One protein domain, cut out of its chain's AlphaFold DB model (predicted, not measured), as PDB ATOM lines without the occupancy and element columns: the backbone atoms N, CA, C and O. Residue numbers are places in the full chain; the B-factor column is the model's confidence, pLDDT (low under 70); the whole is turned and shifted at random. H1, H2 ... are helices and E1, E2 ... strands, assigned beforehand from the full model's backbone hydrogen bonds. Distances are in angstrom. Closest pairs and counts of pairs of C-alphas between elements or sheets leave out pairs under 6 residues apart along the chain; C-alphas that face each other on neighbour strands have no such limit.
ATOM      1  N   LEU A 240      37.274  13.789 -85.447       88.19
ATOM      2  CA  LEU A 240      37.121  12.488 -86.084       88.19
ATOM      3  C   LEU A 240      35.643  12.066 -86.045       88.19
ATOM      4  O   LEU A 240      35.050  11.948 -84.978       88.19
ATOM      5  N   HIS A 241      35.065  11.825 -87.217       87.75
ATOM      6  CA  HIS A 241      33.700  11.329 -87.375       87.75
ATOM      7  C   HIS A 241      33.679   9.810 -87.550       87.75
ATOM      8  O   HIS A 241      32.893   9.112 -86.923       87.75
ATOM      9  N   SER A 242      34.530   9.288 -88.431       87.19
ATOM     10  CA  SER A 242      34.564   7.859 -88.742       87.19
ATOM     11  C   SER A 242      35.908   7.462 -89.323       87.19
ATOM     12  O   SER A 242      36.560   8.262 -89.998       87.19
ATOM     13  N   GLN A 243      36.277   6.202 -89.135       86.75
ATOM     14  CA  GLN A 243      37.456   5.600 -89.736       86.75
ATOM     15  C   GLN A 243      37.069   4.266 -90.369       86.75
ATOM     16  O   GLN A 243      36.330   3.492 -89.766       86.75
ATOM     17  N   TYR A 244      37.526   4.013 -91.591       86.12
ATOM     18  CA  TYR A 244      37.216   2.780 -92.312       86.12
ATOM     19  C   TYR A 244      38.350   2.374 -93.251       86.12
ATOM     20  O   TYR A 244      39.180   3.192 -93.652       86.12
ATOM     21  N   PHE A 245      38.381   1.089 -93.603       85.06
ATOM     22  CA  PHE A 245      39.303   0.544 -94.591       85.06
ATOM     23  C   PHE A 245      38.666   0.566 -95.983       85.06
ATOM     24  O   PHE A 245      37.645  -0.077 -96.227       85.06
ATOM     25  N   GLU A 246      39.270   1.300 -96.913       87.06
ATOM     26  CA  GLU A 246      38.830   1.376 -98.303       87.06
ATOM     27  C   GLU A 246      39.517   0.266 -99.118       87.06
ATOM     28  O   GLU A 246      40.645   0.430 -99.589       87.06
ATOM     29  N   LYS A 247      38.828  -0.876 -99.289       86.75
ATOM     30  CA  LYS A 247      39.367  -2.086 -99.947       86.75
ATOM     31  C   LYS A 247      39.948  -1.812-101.339       86.75
ATOM     32  O   LYS A 247      41.051  -2.263-101.625       86.75
ATOM     33  N   ASN A 248      39.251  -1.023-102.160       88.31
ATOM     34  CA  ASN A 248      39.633  -0.743-103.551       88.31
ATOM     35  C   ASN A 248      41.004  -0.066-103.676       88.31
ATOM     36  O   ASN A 248      41.727  -0.300-104.637       88.31
ATOM     37  N   ARG A 249      41.354   0.789-102.709       84.06
ATOM     38  CA  ARG A 249      42.623   1.530-102.691       84.06
ATOM     39  C   ARG A 249      43.641   0.936-101.723       84.06
ATOM     40  O   ARG A 249      44.800   1.334-101.747       84.06
ATOM     41  N   GLY A 250      43.220   0.012-100.856       85.81
ATOM     42  CA  GLY A 250      44.061  -0.543 -99.802       85.81
ATOM     43  C   GLY A 250      44.569   0.531 -98.840       85.81
ATOM     44  O   GLY A 250      45.752   0.539 -98.505       85.81
ATOM     45  N   ILE A 251      43.699   1.458 -98.428       87.62
ATOM     46  CA  ILE A 251      44.040   2.555 -97.511       87.62
ATOM     47  C   ILE A 251      43.075   2.607 -96.332       87.62
ATOM     48  O   ILE A 251      41.890   2.302 -96.465       87.62
ATOM     49  N   TYR A 252      43.576   3.054 -95.184       85.75
ATOM     50  CA  TYR A 252      42.728   3.492 -94.083       85.75
ATOM     51  C   TYR A 252      42.361   4.952 -94.287       85.75
ATOM     52  O   TYR A 252      43.230   5.794 -94.528       85.75
ATOM     53  N   ARG A 253      41.071   5.252 -94.184       88.00
ATOM     54  CA  ARG A 253      40.529   6.582 -94.418       88.00
ATOM     55  C   ARG A 253      39.803   7.075 -93.179       88.00
ATOM     56  O   ARG A 253      38.871   6.437 -92.694       88.00
ATOM     57  N   SER A 254      40.230   8.233 -92.694       88.94
ATOM     58  CA  SER A 254      39.635   8.919 -91.551       88.94
ATOM     59  C   SER A 254      38.887  10.153 -92.040       88.94
ATOM     60  O   SER A 254      39.474  11.026 -92.681       88.94
ATOM     61  N   LYS A 255      37.584  10.216 -91.763       90.81
ATOM     62  CA  LYS A 255      36.725  11.372 -92.042       90.81
ATOM     63  C   LYS A 255      36.693  12.267 -90.813       90.81
ATOM     64  O   LYS A 255      36.352  11.799 -89.728       90.81
ATOM     65  N   PHE A 256      36.982  13.544 -91.005       90.81
ATOM     66  CA  PHE A 256      36.892  14.575 -89.980       90.81
ATOM     67  C   PHE A 256      35.819  15.588 -90.360       90.81
ATOM     68  O   PHE A 256      35.757  15.991 -91.519       90.81
ATOM     69  N   VAL A 257      34.978  15.990 -89.412       89.19
ATOM     70  CA  VAL A 257      33.830  16.883 -89.637       89.19
ATOM     71  C   VAL A 257      33.856  18.012 -88.613       89.19
ATOM     72  O   VAL A 257      34.333  17.831 -87.493       89.19
ATOM     73  N   CYS A 258      33.375  19.189 -89.009       87.62
ATOM     74  CA  CYS A 258      33.314  20.346 -88.129       87.62
ATOM     75  C   CYS A 258      32.352  20.085 -86.956       87.62
ATOM     76  O   CYS A 258      31.226  19.643 -87.203       87.62
ATOM     77  N   PRO A 259      32.750  20.373 -85.701       83.75
ATOM     78  CA  PRO A 259      31.875  20.185 -84.544       83.75
ATOM     79  C   PRO A 259      30.611  21.054 -84.624       83.75
ATOM     80  O   PRO A 259      29.523  20.580 -84.326       83.75
ATOM     81  N   PHE A 260      30.706  22.280 -85.151       78.69
ATOM     82  CA  PHE A 260      29.558  23.193 -85.270       78.69
ATOM     83  C   PHE A 260      28.502  22.750 -86.288       78.69
ATOM     84  O   PHE A 260      27.338  23.114 -86.154       78.69
ATOM     85  N   VAL A 261      28.892  21.931 -87.271       69.50
ATOM     86  CA  VAL A 261      27.951  21.295 -88.209       69.50
ATOM     87  C   VAL A 261      27.192  20.151 -87.527       69.50
ATOM     88  O   VAL A 261      26.085  19.837 -87.941       69.50
ATOM     89  N   LYS A 262      27.759  19.528 -86.482       61.88
ATOM     90  CA  LYS A 262      27.044  18.530 -85.668       61.88
ATOM     91  C   LYS A 262      26.092  19.172 -84.654       61.88
ATOM     92  O   LYS A 262      25.113  18.543 -84.279       61.88
ATOM     93  N   GLU A 263      26.417  20.372 -84.175       63.00
ATOM     94  CA  GLU A 263      25.653  21.085 -83.140       63.00
ATOM     95  C   GLU A 263      24.538  21.990 -83.698       63.00
ATOM     96  O   GLU A 263      23.931  22.720 -82.918       63.00
ATOM     97  N   ASP A 264      24.295  21.994 -85.017       62.31
ATOM     98  CA  ASP A 264      23.359  22.907 -85.698       62.31
ATOM     99  C   ASP A 264      23.547  24.381 -85.283       62.31
ATOM    100  O   ASP A 264      22.593  25.134 -85.091       62.31
ATOM    101  N   LYS A 265      24.813  24.813 -85.149       62.00
ATOM    102  CA  LYS A 265      25.200  26.208 -84.863       62.00
ATOM    103  C   LYS A 265      25.725  26.889 -86.137       62.00
ATOM    104  O   LYS A 265      26.945  27.031 -86.294       62.00
ATOM    105  N   PRO A 266      24.839  27.313 -87.061       56.91
ATOM    106  CA  PRO A 266      25.225  27.832 -88.375       56.91
ATOM    107  C   PRO A 266      26.075  29.108 -88.297       56.91
ATOM    108  O   PRO A 266      26.961  29.299 -89.130       56.91
ATOM    109  N   ASP A 267      25.890  29.928 -87.258       60.97
ATOM    110  CA  ASP A 267      26.609  31.200 -87.089       60.97
ATOM    111  C   ASP A 267      28.119  31.019 -86.862       60.97
ATOM    112  O   ASP A 267      28.910  31.909 -87.163       60.97
ATOM    113  N   SER A 268      28.542  29.853 -86.358       66.00
ATOM    114  CA  SER A 268      29.957  29.540 -86.093       66.00
ATOM    115  C   SER A 268      30.645  28.799 -87.248       66.00
ATOM    116  O   SER A 268      31.874  28.738 -87.307       66.00
ATOM    117  N   CYS A 269      29.880  28.232 -88.186       67.88
ATOM    118  CA  CYS A 269      30.410  27.571 -89.377       67.88
ATOM    119  C   CYS A 269      29.428  27.708 -90.547       67.88
ATOM    120  O   CYS A 269      28.566  26.864 -90.766       67.88
ATOM    121  N   SER A 270      29.607  28.757 -91.347       62.47
ATOM    122  CA  SER A 270      28.732  29.091 -92.478       62.47
ATOM    123  C   SER A 270      28.932  28.221 -93.729       62.47
ATOM    124  O   SER A 270      28.255  28.413 -94.739       62.47
ATOM    125  N   LYS A 271      29.872  27.267 -93.702       66.81
ATOM    126  CA  LYS A 271      30.218  26.431 -94.861       66.81
ATOM    127  C   LYS A 271      29.535  25.067 -94.779       66.81
ATOM    128  O   LYS A 271      29.983  24.181 -94.046       66.81
ATOM    129  N   LEU A 272      28.505  24.877 -95.609       66.31
ATOM    130  CA  LEU A 272      27.975  23.556 -95.965       66.31
ATOM    131  C   LEU A 272      29.145  22.653 -96.399       66.31
ATOM    132  O   LEU A 272      29.990  23.075 -97.185       66.31
ATOM    133  N   ASN A 273      29.198  21.417 -95.892       72.81
ATOM    134  CA  ASN A 273      30.250  20.430 -96.191       72.81
ATOM    135  C   ASN A 273      31.657  20.728 -95.630       72.81
ATOM    136  O   ASN A 273      32.658  20.317 -96.216       72.81
ATOM    137  N   CYS A 274      31.759  21.356 -94.455       86.25
ATOM    138  CA  CYS A 274      33.032  21.506 -93.742       86.25
ATOM    139  C   CYS A 274      33.541  20.160 -93.169       86.25
ATOM    140  O   CYS A 274      33.313  19.816 -92.003       86.25
ATOM    141  N   TYR A 275      34.223  19.374 -94.005       89.44
ATOM    142  CA  TYR A 275      34.860  18.106 -93.641       89.44
ATOM    143  C   TYR A 275      36.180  17.899 -94.398       89.44
ATOM    144  O   TYR A 275      36.402  18.468 -95.463       89.44
ATOM    145  N   ARG A 276      37.061  17.040 -93.877       90.06
ATOM    146  CA  ARG A 276      38.290  16.604 -94.565       90.06
ATOM    147  C   ARG A 276      38.530  15.114 -94.384       90.06
ATOM    148  O   ARG A 276      38.111  14.516 -93.396       90.06
ATOM    149  N   TYR A 277      39.240  14.526 -95.340       89.25
ATOM    150  CA  TYR A 277      39.728  13.155 -95.246       89.25
ATOM    151  C   TYR A 277      41.235  13.143 -95.022       89.25
ATOM    152  O   TYR A 277      41.961  13.915 -95.645       89.25
ATOM    153  N   GLN A 278      41.699  12.230 -94.175       88.56
ATOM    154  CA  GLN A 278      43.103  11.844 -94.104       88.56
ATOM    155  C   GLN A 278      43.232  10.371 -94.477       88.56
ATOM    156  O   GLN A 278      42.434   9.541 -94.036       88.56
ATOM    157  N   ASN A 279      44.236  10.069 -95.296       87.56
ATOM    158  CA  ASN A 279      44.500   8.729 -95.796       87.56
ATOM    159  C   ASN A 279      45.803   8.211 -95.194       87.56
ATOM    160  O   ASN A 279      46.810   8.921 -95.176       87.56
ATOM    161  N   TYR A 280      45.797   6.954 -94.773       84.06
ATOM    162  CA  TYR A 280      46.974   6.243 -94.300       84.06
ATOM    163  C   TYR A 280      47.150   4.960 -95.106       84.06
ATOM    164  O   TYR A 280      46.177   4.295 -95.468       84.06
ATOM    165  N   SER A 281      48.403   4.606 -95.389       82.25
ATOM    166  CA  SER A 281      48.725   3.322 -96.016       82.25
ATOM    167  C   SER A 281      48.225   2.164 -95.149       82.25
ATOM    168  O   SER A 281      48.348   2.223 -93.924       82.25
ATOM    169  N   LYS A 282      47.730   1.087 -95.777       80.50
ATOM    170  CA  LYS A 282      47.345  -0.154 -95.080       80.50
ATOM    171  C   LYS A 282      48.454  -0.760 -94.222       80.50
ATOM    172  O   LYS A 282      48.147  -1.453 -93.266       80.50
ATOM    173  N   ASN A 283      49.715  -0.474 -94.546       82.94
ATOM    174  CA  ASN A 283      50.878  -0.998 -93.830       82.94
ATOM    175  C   ASN A 283      51.345  -0.072 -92.695       82.94
ATOM    176  O   ASN A 283      52.352  -0.347 -92.058       82.94
ATOM    177  N   ASN A 284      50.677   1.063 -92.460       85.88
ATOM    178  CA  ASN A 284      51.047   1.982 -91.388       85.88
ATOM    179  C   ASN A 284      50.201   1.715 -90.136       85.88
ATOM    180  O   ASN A 284      49.332   2.512 -89.773       85.88
ATOM    181  N   PHE A 285      50.472   0.595 -89.460       89.00
ATOM    182  CA  PHE A 285      49.733   0.182 -88.260       89.00
ATOM    183  C   PHE A 285      49.908   1.155 -87.094       89.00
ATOM    184  O   PHE A 285      48.997   1.348 -86.291       89.00
ATOM    185  N   ARG A 286      51.034   1.877 -87.060       89.81
ATOM    186  CA  ARG A 286      51.244   2.984 -86.124       89.81
ATOM    187  C   ARG A 286      50.185   4.072 -86.256       89.81
ATOM    188  O   ARG A 286      49.908   4.736 -85.266       89.81
ATOM    189  N   MET A 287      49.582   4.276 -87.424       85.81
ATOM    190  CA  MET A 287      48.539   5.287 -87.640       85.81
ATOM    191  C   MET A 287      47.124   4.703 -87.666       85.81
ATOM    192  O   MET A 287      46.177   5.451 -87.902       85.81
ATOM    193  N   LEU A 288      46.981   3.402 -87.384       84.00
ATOM    194  CA  LEU A 288      45.715   2.682 -87.470       84.00
ATOM    195  C   LEU A 288      44.639   3.308 -86.584       84.00
ATOM    196  O   LEU A 288      43.560   3.599 -87.076       84.00
ATOM    197  N   PHE A 289      44.944   3.584 -85.314       85.31
ATOM    198  CA  PHE A 289      44.003   4.226 -84.395       85.31
ATOM    199  C   PHE A 289      44.314   5.705 -84.206       85.31
ATOM    200  O   PHE A 289      45.472   6.112 -84.047       85.31
ATOM    201  N   PHE A 290      43.257   6.516 -84.168       85.62
ATOM    202  CA  PHE A 290      43.374   7.922 -83.814       85.62
ATOM    203  C   PHE A 290      43.438   8.085 -82.290       85.62
ATOM    204  O   PHE A 290      42.475   7.755 -81.598       85.62
ATOM    205  N   ARG A 291      44.541   8.613 -81.748       87.56
ATOM    206  CA  ARG A 291      44.787   8.665 -80.285       87.56
ATOM    207  C   ARG A 291      43.785   9.539 -79.536       87.56
ATOM    208  O   ARG A 291      43.490   9.286 -78.375       87.56
TER     209      ARG A 291
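AT A GLANCE: This is residues 240 to 291 of the 320 residues of an uncharacterized protein of Marinitoga sp. 1155 (UniProt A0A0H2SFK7). A narrow, strongly twisted ribbon of three strands, with a long loop and the short helix H1 at one end, while residues 282 to 291 fold back from the other end. The printed part has 52 residues, with named elements in the order E1, E2, H1, E3; the antiparallel sheet runs E1, E2, E3. The class is mostly strand, with under half of the residues in named elements. It is loose, radius of gyration of the C-alphas 13.5 A, and flat, spanning 41 by 24 by 10 A.

HOW THE PARTS SIT: E1, residues 240 to 246, and E2, residues 251 to 257, form a hairpin at 158 degrees, with N 253 and O 244 2.8 A apart, within hydrogen-bond range. H1, residues 259 to 262, only grazes the sheet; it is too short for an O i to N i+4 pair, and its one O i to N i+3 pair is within range. E3, residues 275 to 281, is antiparallel to E2 at 160 degrees, with N 254 and O 278 within hydrogen-bond range at 2.9 A.

IN THESE COORDINATES: E1 measures 16.6 A from C-alpha 240 at (37.121, 12.488, -86.084), E2 19.3 A, H1 5.2 A, and E3 20.4 A to C-alpha 281 at (48.725, 3.322, -96.016).

THE WHOLE: The C-alphas farthest apart, of Asp 267 and Asn 283, are 40.9 A apart. The printed part has no cut. The link from H1 to E3 is long; pLDDT is under 70 at residues 261 to 272.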